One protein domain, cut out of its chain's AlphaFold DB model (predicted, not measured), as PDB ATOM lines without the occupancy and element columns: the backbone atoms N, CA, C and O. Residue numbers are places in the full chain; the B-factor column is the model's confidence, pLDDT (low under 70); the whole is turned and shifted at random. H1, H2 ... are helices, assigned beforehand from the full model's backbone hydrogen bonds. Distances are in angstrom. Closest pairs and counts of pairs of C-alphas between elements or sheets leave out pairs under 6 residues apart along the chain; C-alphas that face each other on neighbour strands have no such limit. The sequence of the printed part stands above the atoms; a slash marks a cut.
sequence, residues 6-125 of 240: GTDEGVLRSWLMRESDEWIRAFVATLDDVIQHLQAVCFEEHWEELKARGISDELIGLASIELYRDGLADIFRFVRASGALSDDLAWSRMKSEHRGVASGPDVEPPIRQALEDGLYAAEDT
ATOM      1  N   GLY A   6     -58.202 -34.765  34.894       53.62
ATOM      2  CA  GLY A   6     -57.393 -34.214  35.991       53.62
ATOM      3  C   GLY A   6     -56.418 -35.192  36.666       53.62
ATOM      4  O   GLY A   6     -55.463 -34.753  37.303       53.62
ATOM      5  N   THR A   7     -56.630 -36.508  36.556       58.25
ATOM      6  CA  THR A   7     -55.706 -37.515  37.125       58.25
ATOM      7  C   THR A   7     -54.473 -37.719  36.251       58.25
ATOM      8  O   THR A   7     -53.372 -37.820  36.785       58.25
ATOM      9  N   ASP A   8     -54.642 -37.713  34.929       69.50
ATOM     10  CA  ASP A   8     -53.541 -37.922  33.982       69.50
ATOM     11  C   ASP A   8     -52.647 -36.674  33.886       69.50
ATOM     12  O   ASP A   8     -51.421 -36.786  33.865       69.50
ATOM     13  N   GLU A   9     -53.239 -35.476  33.959       70.44
ATOM     14  CA  GLU A   9     -52.503 -34.206  34.002       70.44
ATOM     15  C   GLU A   9     -51.638 -34.082  35.270       70.44
ATOM     16  O   GLU A   9     -50.459 -33.724  35.207       70.44
ATOM     17  N   GLY A  10     -52.190 -34.434  36.439       78.69
ATOM     18  CA  GLY A  10     -51.462 -34.391  37.711       78.69
ATOM     19  C   GLY A  10     -50.285 -35.370  37.767       78.69
ATOM     20  O   GLY A  10     -49.225 -35.036  38.309       78.69
ATOM     21  N   VAL A  11     -50.443 -36.558  37.173       82.50
ATOM     22  CA  VAL A  11     -49.369 -37.555  37.039       82.50
ATOM     23  C   VAL A  11     -48.278 -37.042  36.103       82.50
ATOM     24  O   VAL A  11     -47.104 -37.068  36.473       82.50
ATOM     25  N   LEU A  12     -48.653 -36.512  34.938       80.25
ATOM     26  CA  LEU A  12     -47.703 -36.015  33.945       80.25
ATOM     27  C   LEU A  12     -46.919 -34.797  34.449       80.25
ATOM     28  O   LEU A  12     -45.702 -34.734  34.285       80.25
ATOM     29  N   ARG A  13     -47.577 -33.865  35.149       82.44
ATOM     30  CA  ARG A  13     -46.900 -32.727  35.789       82.44
ATOM     31  C   ARG A  13     -45.933 -33.187  36.882       82.44
ATOM     32  O   ARG A  13     -44.822 -32.672  36.966       82.44
ATOM     33  N   SER A  14     -46.323 -34.163  37.702       84.69
ATOM     34  CA  SER A  14     -45.450 -34.707  38.754       84.69
ATOM     35  C   SER A  14     -44.232 -35.427  38.171       84.69
ATOM     36  O   SER A  14     -43.116 -35.247  38.660       84.69
ATOM     37  N   TRP A  15     -44.434 -36.197  37.098       86.38
ATOM     38  CA  TRP A  15     -43.354 -36.809  36.326       86.38
ATOM     39  C   TRP A  15     -42.401 -35.744  35.778       86.38
ATOM     40  O   TRP A  15     -41.202 -35.816  36.023       86.38
ATOM     41  N   LEU A  16     -42.931 -34.698  35.143       84.69
ATOM     42  CA  LEU A  16     -42.135 -33.633  34.536       84.69
ATOM     43  C   LEU A  16     -41.290 -32.860  35.562       84.69
ATOM     44  O   LEU A  16     -40.152 -32.501  35.274       84.69
ATOM     45  N   MET A  17     -41.814 -32.641  36.772       83.38
ATOM     46  CA  MET A  17     -41.050 -32.034  37.870       83.38
ATOM     47  C   MET A  17     -39.882 -32.923  38.306       83.38
ATOM     48  O   MET A  17     -38.756 -32.444  38.392       83.38
ATOM     49  N   ARG A  18     -40.132 -34.223  38.520       85.44
ATOM     50  CA  ARG A  18     -39.079 -35.190  38.868       85.44
ATOM     51  C   ARG A  18     -38.005 -35.250  37.786       85.44
ATOM     52  O   ARG A  18     -36.819 -35.213  38.093       85.44
ATOM     53  N   GLU A  19     -38.416 -35.349  36.528       87.81
ATOM     54  CA  GLU A  19     -37.478 -35.446  35.416       87.81
ATOM     55  C   GLU A  19     -36.698 -34.141  35.206       87.81
ATOM     56  O   GLU A  19     -35.555 -34.195  34.767       87.81
ATOM     57  N   SER A  20     -37.266 -32.980  35.554       83.06
ATOM     58  CA  SER A  20     -36.556 -31.696  35.496       83.06
ATOM     59  C   SER A  20     -35.382 -31.673  36.474       83.06
ATOM     60  O   SER A  20     -34.318 -31.155  36.136       83.06
ATOM     61  N   ASP A  21     -35.550 -32.261  37.661       81.56
ATOM     62  CA  ASP A  21     -34.465 -32.408  38.634       81.56
ATOM     63  C   ASP A  21     -33.396 -33.398  38.140       81.56
ATOM     64  O   ASP A  21     -32.204 -33.181  38.366       81.56
ATOM     65  N   GLU A  22     -33.794 -34.474  37.451       85.12
ATOM     66  CA  GLU A  22     -32.845 -35.416  36.836       85.12
ATOM     67  C   GLU A  22     -32.075 -34.790  35.675       85.12
ATOM     68  O   GLU A  22     -30.874 -35.017  35.544       85.12
ATOM     69  N   TRP A  23     -32.735 -33.977  34.849       85.50
ATOM     70  CA  TRP A  23     -32.080 -33.247  33.768       85.50
ATOM     71  C   TRP A  23     -31.021 -32.293  34.325       85.50
ATOM     72  O   TRP A  23     -29.884 -32.282  33.861       85.50
ATOM     73  N   ILE A  24     -31.364 -31.556  35.384       80.56
ATOM     74  CA  ILE A  24     -30.434 -30.692  36.117       80.56
ATOM     75  C   ILE A  24     -29.234 -31.488  36.648       80.56
ATOM     76  O   ILE A  24     -28.091 -31.062  36.482       80.56
ATOM     77  N   ARG A  25     -29.473 -32.651  37.271       78.94
ATOM     78  CA  ARG A  25     -28.396 -33.518  37.770       78.94
ATOM     79  C   ARG A  25     -27.490 -33.998  36.642       78.94
ATOM     80  O   ARG A  25     -26.273 -33.947  36.798       78.94
ATOM     81  N   ALA A  26     -28.072 -34.428  35.524       80.69
ATOM     82  CA  ALA A  26     -27.324 -34.842  34.345       80.69
ATOM     83  C   ALA A  26     -26.463 -33.691  33.807       80.69
ATOM     84  O   ALA A  26     -25.282 -33.897  33.548       80.69
ATOM     85  N   PHE A  27     -27.022 -32.478  33.733       81.94
ATOM     86  CA  PHE A  27     -26.313 -31.287  33.267       81.94
ATOM     87  C   PHE A  27     -25.086 -30.974  34.127       81.94
ATOM     88  O   PHE A  27     -23.981 -30.820  33.606       81.94
ATOM     89  N   VAL A  28     -25.266 -30.926  35.452       79.44
ATOM     90  CA  VAL A  28     -24.176 -30.658  36.403       79.44
ATOM     91  C   VAL A  28     -23.119 -31.762  36.349       79.44
ATOM     92  O   VAL A  28     -21.931 -31.459  36.357       79.44
ATOM     93  N   ALA A  29     -23.527 -33.030  36.241       80.12
ATOM     94  CA  ALA A  29     -22.598 -34.155  36.143       80.12
ATOM     95  C   ALA A  29     -21.730 -34.112  34.873       80.12
ATOM     96  O   ALA A  29     -20.614 -34.618  34.888       80.12
ATOM     97  N   THR A  30     -22.220 -33.497  33.794       79.50
ATOM     98  CA  THR A  30     -21.467 -33.316  32.543       79.50
ATOM     99  C   THR A  30     -20.742 -31.978  32.435       79.50
ATOM    100  O   THR A  30     -20.114 -31.723  31.414       79.50
ATOM    101  N   LEU A  31     -20.830 -31.102  33.439       82.12
ATOM    102  CA  LEU A  31     -20.324 -29.729  33.340       82.12
ATOM    103  C   LEU A  31     -18.806 -29.662  33.097       82.12
ATOM    104  O   LEU A  31     -18.340 -28.806  32.348       82.12
ATOM    105  N   ASP A  32     -18.035 -30.580  33.680       82.31
ATOM    106  CA  ASP A  32     -16.590 -30.650  33.440       82.31
ATOM    107  C   ASP A  32     -16.273 -31.103  32.006       82.31
ATOM    108  O   ASP A  32     -15.457 -30.469  31.335       82.31
ATOM    109  N   ASP A  33     -16.960 -32.135  31.503       80.56
ATOM    110  CA  ASP A  33     -16.829 -32.610  30.115       80.56
ATOM    111  C   ASP A  33     -17.182 -31.493  29.122       80.56
ATOM    112  O   ASP A  33     -16.510 -31.281  28.114       80.56
ATOM    113  N   VAL A  34     -18.228 -30.737  29.447       79.38
ATOM    114  CA  VAL A  34     -18.705 -29.562  28.718       79.38
ATOM    115  C   VAL A  34     -17.620 -28.478  28.631       79.38
ATOM    116  O   VAL A  34     -17.368 -27.938  27.551       79.38
ATOM    117  N   ILE A  35     -16.964 -28.157  29.749       84.50
ATOM    118  CA  ILE A  35     -15.895 -27.150  29.799       84.50
ATOM    119  C   ILE A  35     -14.666 -27.629  29.013       84.50
ATOM    120  O   ILE A  35     -14.079 -26.849  28.259       84.50
ATOM    121  N   GLN A  36     -14.309 -28.911  29.130       83.75
ATOM    122  CA  GLN A  36     -13.214 -29.512  28.365       83.75
ATOM    123  C   GLN A  36     -13.494 -29.495  26.860       83.75
ATOM    124  O   GLN A  36     -12.623 -29.120  26.075       83.75
ATOM    125  N   HIS A  37     -14.719 -29.829  26.445       82.38
ATOM    126  CA  HIS A  37     -15.116 -29.757  25.042       82.38
ATOM    127  C   HIS A  37     -15.068 -28.318  24.516       82.38
ATOM    128  O   HIS A  37     -14.507 -28.062  23.450       82.38
ATOM    129  N   LEU A  38     -15.569 -27.351  25.293       84.62
ATOM    130  CA  LEU A  38     -15.466 -25.930  24.961       84.62
ATOM    131  C   LEU A  38     -14.001 -25.506  24.755       84.62
ATOM    132  O   LEU A  38     -13.712 -24.770  23.807       84.62
ATOM    133  N   GLN A  39     -13.085 -25.974  25.605       86.31
ATOM    134  CA  GLN A  39     -11.657 -25.710  25.458       86.31
ATOM    135  C   GLN A  39     -11.108 -26.310  24.151       86.31
ATOM    136  O   GLN A  39     -10.476 -25.585  23.384       86.31
ATOM    137  N   ALA A  40     -11.401 -27.579  23.851       84.94
ATOM    138  CA  ALA A  40     -10.961 -28.234  22.615       84.94
ATOM    139  C   ALA A  40     -11.449 -27.486  21.361       84.94
ATOM    140  O   ALA A  40     -10.659 -27.138  20.488       84.94
ATOM    141  N   VAL A  41     -12.729 -27.114  21.300       82.62
ATOM    142  CA  VAL A  41     -13.272 -26.379  20.145       82.62
ATOM    143  C   VAL A  41     -12.612 -25.003  19.987       82.62
ATOM    144  O   VAL A  41     -12.306 -24.579  18.872       82.62
ATOM    145  N   CYS A  42     -12.382 -24.277  21.087       85.56
ATOM    146  CA  CYS A  42     -11.792 -22.936  21.028       85.56
ATOM    147  C   CYS A  42     -10.298 -22.943  20.674       85.56
ATOM    148  O   CYS A  42      -9.844 -22.032  19.978       85.56
ATOM    149  N   PHE A  43      -9.538 -23.929  21.152       87.31
ATOM    150  CA  PHE A  43      -8.076 -23.957  21.033       87.31
ATOM    151  C   PHE A  43      -7.541 -24.958  20.002       87.31
ATOM    152  O   PHE A  43      -6.368 -24.867  19.653       87.31
ATOM    153  N   GLU A  44      -8.373 -25.855  19.473       86.44
ATOM    154  CA  GLU A  44      -7.987 -26.818  18.436       86.44
ATOM    155  C   GLU A  44      -8.758 -26.553  17.137       86.44
ATOM    156  O   GLU A  44      -8.173 -26.125  16.144       86.44
ATOM    157  N   GLU A  45     -10.082 -26.723  17.133       82.62
ATOM    158  CA  GLU A  45     -10.876 -26.629  15.898       82.62
ATOM    159  C   GLU A  45     -10.891 -25.209  15.315       82.62
ATOM    160  O   GLU A  45     -10.572 -24.994  14.143       82.62
ATOM    161  N   HIS A  46     -11.218 -24.216  16.147       81.44
ATOM    162  CA  HIS A  46     -11.223 -22.820  15.718       81.44
ATOM    163  C   HIS A  46      -9.812 -22.313  15.398       81.44
ATOM    164  O   HIS A  46      -9.625 -21.496  14.494       81.44
ATOM    165  N   TRP A  47      -8.815 -22.828  16.120       86.88
ATOM    166  CA  TRP A  47      -7.415 -22.505  15.884       86.88
ATOM    167  C   TRP A  47      -6.993 -22.904  14.468       86.88
ATOM    168  O   TRP A  47      -6.465 -22.075  13.722       86.88
ATOM    169  N   GLU A  48      -7.283 -24.141  14.061       86.62
ATOM    170  CA  GLU A  48      -6.973 -24.638  12.718       86.62
ATOM    171  C   GLU A  48      -7.727 -23.868  11.620       86.62
ATOM    172  O   GLU A  48      -7.141 -23.532  10.586       86.62
ATOM    173  N   GLU A  49      -8.990 -23.494  11.856       86.62
ATOM    174  CA  GLU A  49      -9.768 -22.671  10.920       86.62
ATOM    175  C   GLU A  49      -9.123 -21.291  10.688       86.62
ATOM    176  O   GLU A  49      -8.926 -20.862   9.545       86.62
ATOM    177  N   LEU A  50      -8.770 -20.578  11.762       87.00
ATOM    178  CA  LEU A  50      -8.168 -19.245  11.662       87.00
ATOM    179  C   LEU A  50      -6.750 -19.294  11.083       87.00
ATOM    180  O   LEU A  50      -6.368 -18.424  10.292       87.00
ATOM    181  N   LYS A  51      -5.987 -20.336  11.416       88.75
ATOM    182  CA  LYS A  51      -4.651 -20.567  10.867       88.75
ATOM    183  C   LYS A  51      -4.699 -20.832   9.365       88.75
ATOM    184  O   LYS A  51      -3.913 -20.248   8.617       88.75
ATOM    185  N   ALA A  52      -5.674 -21.613   8.895       91.75
ATOM    186  CA  ALA A  52      -5.912 -21.828   7.465       91.75
ATOM    187  C   ALA A  52      -6.250 -20.525   6.712       91.75
ATOM    188  O   ALA A  52      -5.985 -20.408   5.515       91.75
ATOM    189  N   ARG A  53      -6.782 -19.517   7.414       92.12
ATOM    190  CA  ARG A  53      -7.065 -18.172   6.884       92.12
ATOM    191  C   ARG A  53      -5.859 -17.221   6.937       92.12
ATOM    192  O   ARG A  53      -5.994 -16.065   6.541       92.12
ATOM    193  N   GLY A  54      -4.692 -17.694   7.383       89.56
ATOM    194  CA  GLY A  54      -3.439 -16.933   7.409       89.56
ATOM    195  C   GLY A  54      -3.331 -15.921   8.552       89.56
ATOM    196  O   GLY A  54      -2.562 -14.966   8.447       89.56
ATOM    197  N   ILE A  55      -4.114 -16.095   9.619       93.06
ATOM    198  CA  ILE A  55      -4.055 -15.253  10.821       93.06
ATOM    199  C   ILE A  55      -2.836 -15.670  11.662       93.06
ATOM    200  O   ILE A  55      -2.458 -16.840  11.668       93.06
ATOM    201  N   SER A  56      -2.183 -14.718  12.335       93.56
ATOM    202  CA  SER A  56      -1.017 -15.007  13.178       93.56
ATOM    203  C   SER A  56      -1.401 -15.730  14.470       93.56
ATOM    204  O   SER A  56      -2.418 -15.403  15.077       93.56
ATOM    205  N   ASP A  57      -0.535 -16.628  14.944       90.62
ATOM    206  CA  ASP A  57      -0.741 -17.404  16.180       90.62
ATOM    207  C   ASP A  57      -1.080 -16.526  17.400       90.62
ATOM    208  O   ASP A  57      -1.917 -16.893  18.215       90.62
ATOM    209  N   GLU A  58      -0.485 -15.332  17.510       90.62
ATOM    210  CA  GLU A  58      -0.787 -14.377  18.587       90.62
ATOM    211  C   GLU A  58      -2.245 -13.889  18.544       90.62
ATOM    212  O   GLU A  58      -2.926 -13.858  19.568       90.62
ATOM    213  N   LEU A  59      -2.750 -13.542  17.355       90.88
ATOM    214  CA  LEU A  59      -4.131 -13.089  17.186       90.88
ATOM    215  C   LEU A  59      -5.126 -14.240  17.347       90.88
ATOM    216  O   LEU A  59      -6.208 -14.024  17.889       90.88
ATOM    217  N   ILE A  60      -4.759 -15.448  16.909       90.50
ATOM    218  CA  ILE A  60      -5.572 -16.650  17.121       90.50
ATOM    219  C   ILE A  60      -5.668 -16.940  18.618       90.50
ATOM    220  O   ILE A  60      -6.772 -17.100  19.122       90.50
ATOM    221  N   GLY A  61      -4.550 -16.911  19.351       89.12
ATOM    222  CA  GLY A  61      -4.542 -17.127  20.798       89.12
ATOM    223  C   GLY A  61      -5.444 -16.155  21.549       89.12
ATOM    224  O   GLY A  61      -6.253 -16.583  22.370       89.12
ATOM    225  N   LEU A  62      -5.373 -14.861  21.225       89.62
ATOM    226  CA  LEU A  62      -6.260 -13.855  21.818       89.62
ATOM    227  C   LEU A  62      -7.739 -14.122  21.498       89.62
ATOM    228  O   LEU A  62      -8.572 -14.079  22.402       89.62
ATOM    229  N   ALA A  63      -8.061 -14.444  20.242       89.06
ATOM    230  CA  ALA A  63      -9.427 -14.755  19.830       89.06
ATOM    231  C   ALA A  63      -9.964 -16.032  20.502       89.06
ATOM    232  O   ALA A  63     -11.099 -16.048  20.970       89.06
ATOM    233  N   SER A  64      -9.150 -17.084  20.609       90.50
ATOM    234  CA  SER A  64      -9.512 -18.337  21.281       90.50
ATOM    235  C   SER A  64      -9.782 -18.133  22.772       90.50
ATOM    236  O   SER A  64     -10.759 -18.676  23.284       90.50
ATOM    237  N   ILE A  65      -8.974 -17.315  23.459       92.00
ATOM    238  CA  ILE A  65      -9.190 -16.951  24.871       92.00
ATOM    239  C   ILE A  65     -10.509 -16.196  25.042       92.00
ATOM    240  O   ILE A  65     -11.281 -16.510  25.948       92.00
ATOM    241  N   GLU A  66     -10.785 -15.220  24.176       90.06
ATOM    242  CA  GLU A  66     -12.031 -14.455  24.219       90.06
ATOM    243  C   GLU A  66     -13.255 -15.353  23.993       90.06
ATOM    244  O   GLU A  66     -14.206 -15.327  24.772       90.06
ATOM    245  N   LEU A  67     -13.188 -16.226  22.986       87.50
ATOM    246  CA  LEU A  67     -14.242 -17.197  22.700       87.50
ATOM    247  C   LEU A  67     -14.448 -18.188  23.845       87.50
ATOM    248  O   LEU A  67     -15.582 -18.561  24.143       87.50
ATOM    249  N   TYR A  68     -13.360 -18.623  24.483       89.19
ATOM    250  CA  TYR A  68     -13.416 -19.509  25.638       89.19
ATOM    251  C   TYR A  68     -14.097 -18.824  26.830       89.19
ATOM    252  O   TYR A  68     -15.029 -19.387  27.403       89.19
ATOM    253  N   ARG A  69     -13.713 -17.579  27.152       91.75
ATOM    254  CA  ARG A  69     -14.349 -16.757  28.198       91.75
ATOM    255  C   ARG A  69     -15.852 -16.604  27.965       91.75
ATOM    256  O   ARG A  69     -16.637 -16.821  28.887       91.75
ATOM    257  N   ASP A  70     -16.250 -16.227  26.754       88.06
ATOM    258  CA  ASP A  70     -17.657 -15.970  26.434       88.06
ATOM    259  C   ASP A  70     -18.484 -17.261  26.501       88.06
ATOM    260  O   ASP A  70     -19.566 -17.277  27.088       88.06
ATOM    261  N   GLY A  71     -17.933 -18.374  26.001       86.19
ATOM    262  CA  GLY A  71     -18.556 -19.691  26.122       86.19
ATOM    263  C   GLY A  71     -18.739 -20.134  27.576       86.19
ATOM    264  O   GLY A  71     -19.801 -20.640  27.936       86.19
ATOM    265  N   LEU A  72     -17.744 -19.899  28.436       88.69
ATOM    266  CA  LEU A  72     -17.849 -20.173  29.872       88.69
ATOM    267  C   LEU A  72     -18.933 -19.315  30.526       88.69
ATOM    268  O   LEU A  72     -19.745 -19.833  31.292       88.69
ATOM    269  N   ALA A  73     -18.975 -18.018  30.211       89.00
ATOM    270  CA  ALA A  73     -19.989 -17.112  30.739       89.00
ATOM    271  C   ALA A  73     -21.404 -17.580  30.381       89.00
ATOM    272  O   ALA A  73     -22.305 -17.538  31.219       89.00
ATOM    273  N   ASP A  74     -21.594 -18.056  29.157       83.94
ATOM    274  CA  ASP A  74     -22.857 -18.593  28.669       83.94
ATOM    275  C   ASP A  74     -23.255 -19.901  29.374       83.94
ATOM    276  O   ASP A  74     -24.385 -20.014  29.860       83.94
ATOM    277  N   ILE A  75     -22.325 -20.854  29.518       85.06
ATOM    278  CA  ILE A  75     -22.550 -22.113  30.251       85.06
ATOM    279  C   ILE A  75     -22.937 -21.819  31.702       85.06
ATOM    280  O   ILE A  75     -23.958 -22.304  32.192       85.06
ATOM    281  N   PHE A  76     -22.159 -20.992  32.399       87.00
ATOM    282  CA  PHE A  76     -22.419 -20.687  33.802       87.00
ATOM    283  C   PHE A  76     -23.685 -19.856  33.995       87.00
ATOM    284  O   PHE A  76     -24.415 -20.075  34.963       87.00
ATOM    285  N   ARG A  77     -24.011 -18.949  33.067       84.56
ATOM    286  CA  ARG A  77     -25.301 -18.246  33.080       84.56
ATOM    287  C   ARG A  77     -26.447 -19.238  32.966       84.56
ATOM    288  O   ARG A  77     -27.402 -19.133  33.728       84.56
ATOM    289  N   PHE A  78     -26.329 -20.227  32.083       82.06
ATOM    290  CA  PHE A  78     -27.327 -21.278  31.954       82.06
ATOM    291  C   PHE A  78     -27.445 -22.135  33.228       82.06
ATOM    292  O   PHE A  78     -28.562 -22.361  33.697       82.06
ATOM    293  N   VAL A  79     -26.330 -22.541  33.853       83.75
ATOM    294  CA  VAL A  79     -26.333 -23.236  35.162       83.75
ATOM    295  C   VAL A  79     -27.136 -22.435  36.196       83.75
ATOM    296  O   VAL A  79     -27.994 -22.985  36.890       83.75
ATOM    297  N   ARG A  80     -26.899 -21.121  36.288       84.69
ATOM    298  CA  ARG A  80     -27.615 -20.266  37.243       84.69
ATOM    299  C   ARG A  80     -29.093 -20.097  36.873       84.69
ATOM    300  O   ARG A  80     -29.958 -20.189  37.740       84.69
ATOM    301  N   ALA A  81     -29.395 -19.844  35.601       81.56
ATOM    302  CA  ALA A  81     -30.739 -19.506  35.137       81.56
ATOM    303  C   ALA A  81     -31.691 -20.714  35.129       81.56
ATOM    304  O   ALA A  81     -32.853 -20.583  35.515       81.56
ATOM    305  N   SER A  82     -31.186 -21.903  34.787       77.56
ATOM    306  CA  SER A  82     -31.936 -23.172  34.804       77.56
ATOM    307  C   SER A  82     -32.429 -23.576  36.197       77.56
ATOM    308  O   SER A  82     -33.359 -24.376  36.329       77.56
ATOM    309  N   GLY A  83     -31.844 -23.001  37.252       74.69
ATOM    310  CA  GLY A  83     -32.096 -23.413  38.626       74.69
ATOM    311  C   GLY A  83     -31.438 -24.750  38.961       74.69
ATOM    312  O   GLY A  83     -31.928 -25.440  39.851       74.69
ATOM    313  N   ALA A  84     -30.356 -25.104  38.251       75.62
ATOM    314  CA  ALA A  84     -29.572 -26.302  38.530       75.62
ATOM    315  C   ALA A  84     -28.923 -26.284  39.923       75.62
ATOM    316  O   ALA A  84     -28.630 -27.322  40.513       75.62
ATOM    317  N   LEU A  85     -28.720 -25.082  40.457       78.38
ATOM    318  CA  LEU A  85     -28.176 -24.838  41.780       78.38
ATOM    319  C   LEU A  85     -29.307 -24.476  42.739       78.38
ATOM    320  O   LEU A  85     -30.172 -23.660  42.416       78.38
ATOM    321  N   SER A  86     -29.293 -25.084  43.923       71.19
ATOM    322  CA  SER A  86     -30.365 -24.942  44.912       71.19
ATOM    323  C   SER A  86     -30.438 -23.552  45.547       71.19
ATOM    324  O   SER A  86     -31.509 -23.149  45.993       71.19
ATOM    325  N   ASP A  87     -29.307 -22.846  45.623       78.69
ATOM    326  CA  ASP A  87     -29.153 -21.552  46.292       78.69
ATOM    327  C   ASP A  87     -27.802 -20.879  45.939       78.69
ATOM    328  O   ASP A  87     -26.954 -21.436  45.231       78.69
ATOM    329  N   ASP A  88     -27.580 -19.675  46.476       82.25
ATOM    330  CA  ASP A  88     -26.332 -18.911  46.323       82.25
ATOM    331  C   ASP A  88     -25.101 -19.629  46.908       82.25
ATOM    332  O   ASP A  88     -23.962 -19.383  46.492       82.25
ATOM    333  N   LEU A  89     -25.302 -20.526  47.880       86.00
ATOM    334  CA  LEU A  89     -24.222 -21.310  48.471       86.00
ATOM    335  C   LEU A  89     -23.762 -22.408  47.508       86.00
ATOM    336  O   LEU A  89     -22.556 -22.607  47.362       86.00
ATOM    337  N   ALA A  90     -24.686 -23.081  46.821       83.81
ATOM    338  CA  ALA A  90     -24.383 -24.036  45.762       83.81
ATOM    339  C   ALA A  90     -23.615 -23.361  44.615       83.81
ATOM    340  O   ALA A  90     -22.588 -23.882  44.180       83.81
ATOM    341  N   TRP A  91     -24.021 -22.151  44.215       86.94
ATOM    342  CA  TRP A  91     -23.259 -21.323  43.268       86.94
ATOM    343  C   TRP A  91     -21.852 -21.000  43.768       86.94
ATOM    344  O   TRP A  91     -20.869 -21.185  43.050       86.94
ATOM    345  N   SER A  92     -21.728 -20.569  45.020       87.75
ATOM    346  CA  SER A  92     -20.430 -20.236  45.608       87.75
ATOM    347  C   SER A  92     -19.489 -21.443  45.680       87.75
ATOM    348  O   SER A  92     -18.302 -21.299  45.397       87.75
ATOM    349  N   ARG A  93     -20.008 -22.633  46.015       88.75
ATOM    350  CA  ARG A  93     -19.229 -23.882  46.051       88.75
ATOM    351  C   ARG A  93     -18.728 -24.278  44.669       88.75
ATOM    352  O   ARG A  93     -17.527 -24.464  44.512       88.75
ATOM    353  N   MET A  94     -19.615 -24.291  43.675       89.50
ATOM    354  CA  MET A  94     -19.261 -24.606  42.289       89.50
ATOM    355  C   MET A  94     -18.181 -23.644  41.756       89.50
ATOM    356  O   MET A  94     -17.185 -24.074  41.177       89.50
ATOM    357  N   LYS A  95     -18.304 -22.334  42.036       90.19
ATOM    358  CA  LYS A  95     -17.251 -21.349  41.723       90.19
ATOM    359  C   LYS A  95     -15.912 -21.711  42.362       90.19
ATOM    360  O   LYS A  95     -14.876 -21.634  41.705       90.19
ATOM    361  N   SER A  96     -15.914 -22.043  43.652       88.94
ATOM    362  CA  SER A  96     -14.698 -22.410  44.382       88.94
ATOM    363  C   SER A  96     -14.051 -23.680  43.835       88.94
ATOM    364  O   SER A  96     -12.827 -23.720  43.731       88.94
ATOM    365  N   GLU A  97     -14.846 -24.679  43.460       88.81
ATOM    366  CA  GLU A  97     -14.370 -25.930  42.865       88.81
ATOM    367  C   GLU A  97     -13.673 -25.671  41.525       88.81
ATOM    368  O   GLU A  97     -12.489 -25.988  41.390       88.81
ATOM    369  N   HIS A  98     -14.326 -24.984  40.581       87.12
ATOM    370  CA  HIS A  98     -13.713 -24.686  39.280       87.12
ATOM    371  C   HIS A  98     -12.495 -23.755  39.390       87.12
ATOM    372  O   HIS A  98     -11.497 -23.963  38.698       87.12
ATOM    373  N   ARG A  99     -12.507 -22.772  40.304       87.25
ATOM    374  CA  ARG A  99     -11.314 -21.952  40.602       87.25
ATOM    375  C   ARG A  99     -10.169 -22.791  41.168       87.25
ATOM    376  O   ARG A  99      -9.008 -22.546  40.839       87.25
ATOM    377  N   GLY A 100     -10.487 -23.781  42.002       83.56
ATOM    378  CA  GLY A 100      -9.522 -24.738  42.533       83.56
ATOM    379  C   GLY A 100      -8.871 -25.567  41.428       83.56
ATOM    380  O   GLY A 100      -7.645 -25.639  41.372       83.56
ATOM    381  N   VAL A 101      -9.674 -26.110  40.509       81.00
ATOM    382  CA  VAL A 101      -9.191 -26.873  39.344       81.00
ATOM    383  C   VAL A 101      -8.296 -26.007  38.449       81.00
ATOM    384  O   VAL A 101      -7.183 -26.408  38.113       81.00
ATOM    385  N   ALA A 102      -8.712 -24.778  38.135       80.94
ATOM    386  CA  ALA A 102      -7.927 -23.868  37.295       80.94
ATOM    387  C   ALA A 102      -6.658 -23.317  37.964       80.94
ATOM    388  O   ALA A 102      -5.754 -22.825  37.286       80.94
ATOM    389  N   SER A 103      -6.559 -23.405  39.292       81.69
ATOM    390  CA  SER A 103      -5.337 -23.085  40.039       81.69
ATOM    391  C   SER A 103      -4.295 -24.209  39.986       81.69
ATOM    392  O   SER A 103      -3.224 -24.075  40.580       81.69
ATOM    393  N   GLY A 104      -4.589 -25.306  39.279       81.88
ATOM    394  CA  GLY A 104      -3.652 -26.393  39.038       81.88
ATOM    395  C   GLY A 104      -2.352 -25.924  38.360       81.88
ATOM    396  O   GLY A 104      -2.350 -24.924  37.632       81.88
ATOM    397  N   PRO A 105      -1.236 -26.636  38.594       79.06
ATOM    398  CA  PRO A 105       0.086 -26.253  38.095       79.06
ATOM    399  C   PRO A 105       0.198 -26.289  36.563       79.06
ATOM    400  O   PRO A 105       1.023 -25.567  36.012       79.06
ATOM    401  N   ASP A 106      -0.645 -27.079  35.896       83.75
ATOM    402  CA  ASP A 106      -0.593 -27.315  34.449       83.75
ATOM    403  C   ASP A 106      -1.536 -26.402  33.642       83.75
ATOM    404  O   ASP A 106      -1.613 -26.510  32.420       83.75
ATOM    405  N   VAL A 107      -2.261 -25.491  34.302       82.69
ATOM    406  CA  VAL A 107      -3.200 -24.574  33.638       82.69
ATOM    407  C   VAL A 107      -2.509 -23.254  33.321       82.69
ATOM    408  O   VAL A 107      -2.026 -22.552  34.218       82.69
ATOM    409  N   GLU A 108      -2.497 -22.887  32.040       87.06
ATOM    410  CA  GLU A 108      -1.886 -21.642  31.588       87.06
ATOM    411  C   GLU A 108      -2.600 -20.403  32.168       87.06
ATOM    412  O   GLU A 108      -3.836 -20.375  32.244       87.06
ATOM    413  N   PRO A 109      -1.863 -19.336  32.544       88.69
ATOM    414  CA  PRO A 109      -2.457 -18.139  33.138       88.69
ATOM    415  C   PRO A 109      -3.610 -17.506  32.336       88.69
ATOM    416  O   PRO A 109      -4.598 -17.130  32.966       88.69
ATOM    417  N   PRO A 110      -3.560 -17.408  30.990       87.62
ATOM    418  CA  PRO A 110      -4.667 -16.833  30.224       87.62
ATOM    419  C   PRO A 110      -5.946 -17.678  30.267       87.62
ATOM    420  O   PRO A 110      -7.041 -17.124  30.312       87.62
ATOM    421  N   ILE A 111      -5.822 -19.010  30.318       87.12
ATOM    422  CA  ILE A 111      -6.964 -19.933  30.437       87.12
ATOM    423  C   ILE A 111      -7.600 -19.803  31.823       87.12
ATOM    424  O   ILE A 111      -8.824 -19.730  31.946       87.12
ATOM    425  N   ARG A 112      -6.770 -19.701  32.871       90.25
ATOM    426  CA  ARG A 112      -7.241 -19.425  34.236       90.25
ATOM    427  C   ARG A 112      -7.998 -18.098  34.307       90.25
ATOM    428  O   ARG A 112      -9.086 -18.062  34.872       90.25
ATOM    429  N   GLN A 113      -7.448 -17.038  33.715       91.38
ATOM    430  CA  GLN A 113      -8.097 -15.727  33.692       91.38
ATOM    431  C   GLN A 113      -9.435 -15.776  32.948       91.38
ATOM    432  O   GLN A 113     -10.425 -15.262  33.453       91.38
ATOM    433  N   ALA A 114      -9.496 -16.449  31.795       91.56
ATOM    434  CA  ALA A 114     -10.736 -16.608  31.041       91.56
ATOM    435  C   ALA A 114     -11.828 -17.339  31.837       91.56
ATOM    436  O   ALA A 114     -12.996 -16.960  31.754       91.56
ATOM    437  N   LEU A 115     -11.459 -18.345  32.642       91.56
ATOM    438  CA  LEU A 115     -12.390 -18.993  33.567       91.56
ATOM    439  C   LEU A 115     -12.909 -18.027  34.630       91.56
ATOM    440  O   LEU A 115     -14.116 -17.971  34.869       91.56
ATOM    441  N   GLU A 116     -12.018 -17.280  35.282       91.81
ATOM    442  CA  GLU A 116     -12.419 -16.302  36.293       91.81
ATOM    443  C   GLU A 116     -13.341 -15.236  35.703       91.81
ATOM    444  O   GLU A 116     -14.415 -14.988  36.255       91.81
ATOM    445  N   ASP A 117     -12.966 -14.669  34.560       92.88
ATOM    446  CA  ASP A 117     -13.740 -13.656  33.851       92.88
ATOM    447  C   ASP A 117     -15.093 -14.205  33.390       92.88
ATOM    448  O   ASP A 117     -16.105 -13.526  33.536       92.88
ATOM    449  N   GLY A 118     -15.144 -15.444  32.889       91.19
ATOM    450  CA  GLY A 118     -16.391 -16.109  32.509       91.19
ATOM    451  C   GLY A 118     -17.330 -16.312  33.702       91.19
ATOM    452  O   GLY A 118     -18.525 -16.026  33.611       91.19
ATOM    453  N   LEU A 119     -16.795 -16.732  34.854       91.56
ATOM    454  CA  LEU A 119     -17.558 -16.855  36.102       91.56
ATOM    455  C   LEU A 119     -18.093 -15.502  36.592       91.56
ATOM    456  O   LEU A 119     -19.243 -15.429  37.028       91.56
ATOM    457  N   TYR A 120     -17.284 -14.441  36.520       91.06
ATOM    458  CA  TYR A 120     -17.712 -13.087  36.887       91.06
ATOM    459  C   TYR A 120     -18.754 -12.533  35.914       91.06
ATOM    460  O   TYR A 120     -19.791 -12.039  36.348       91.06
ATOM    461  N   ALA A 121     -18.543 -12.684  34.607       90.06
ATOM    462  CA  ALA A 121     -19.503 -12.267  33.591       90.06
ATOM    463  C   ALA A 121     -20.852 -12.980  33.770       90.06
ATOM    464  O   ALA A 121     -21.911 -12.354  33.678       90.06
ATOM    465  N   ALA A 122     -20.830 -14.278  34.084       88.44
ATOM    466  CA  ALA A 122     -22.033 -15.025  34.417       88.44
ATOM    467  C   ALA A 122     -22.716 -14.505  35.687       88.44
ATOM    468  O   ALA A 122     -23.943 -14.519  35.731       88.44
ATOM    469  N   GLU A 123     -21.958 -14.062  36.697       88.19
ATOM    470  CA  GLU A 123     -22.457 -13.518  37.967       88.19
ATOM    471  C   GLU A 123     -23.132 -12.148  37.805       88.19
ATOM    472  O   GLU A 123     -24.251 -11.959  38.293       88.19
ATOM    473  N   ASP A 124     -22.486 -11.250  37.063       86.75
ATOM    474  CA  ASP A 124     -22.922  -9.866  36.843       86.75
ATOM    475  C   ASP A 124     -24.073  -9.748  35.835       86.75
ATOM    476  O   ASP A 124     -24.780  -8.736  35.790       86.75
ATOM    477  N   THR A 125     -24.297 -10.786  35.027       78.75
ATOM    478  CA  THR A 125     -25.430 -10.821  34.105       78.75
ATOM    479  C   THR A 125     -26.729 -11.089  34.877       78.75
ATOM    480  O   THR A 125     -26.794 -12.049  35.653       78.75
TER     481      THR A 125
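AT A GLANCE: This is residues 6 to 125 of the 240 residues of an uncharacterized protein of Chloroflexia bacterium (UniProt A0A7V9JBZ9). Two helical hairpins, H2 with H3 and H4 with H5, pack together through H3 and H5, while H1 is a long arm whose residues 6 to 19 stick out. The printed part has 120 residues with five named helices, H1 to H5 in order, and no named strand: all helix. It is loose, radius of gyration of the C-alphas 18.0 A, spanning 64 by 31 by 25 A.

IN THESE COORDINATES: Find C-alpha 57 at (-0.741, -17.404, 16.180); from there H3, residues 57 to 81, runs 35.5 A. Look next for H2, residues 31 to 52, 30.7 A; H5, 109 to 124; H4, 88 to 102; and H1, 6 to 29, 34.8 A from C-alpha 6 at (-57.393, -34.214, 35.991).

HOW THE PARTS SIT: H3 touches H2, closest C-alphas Cys 42 and Ser 64, 5.1 A. H3 touches H5 at Ala 73 and Gly 118, closest C-alphas, 4.1 A. H5 touches H4 at a shallow tilt of 11 degrees, opposite ways, closest C-alphas Ala 102 and Arg 112, 5.4 A. H1 meets H2 only through their link. Every O i to N i+4 pair is within hydrogen-bond range in H1, H3, H4 and H5; in H2, 15 of 18.

THE WHOLE: The farthest C-alphas, Thr 7 and Ser 56, are 63.8 A apart. The printed part has no cut and no long link; residues 6 to 8 are under pLDDT 70.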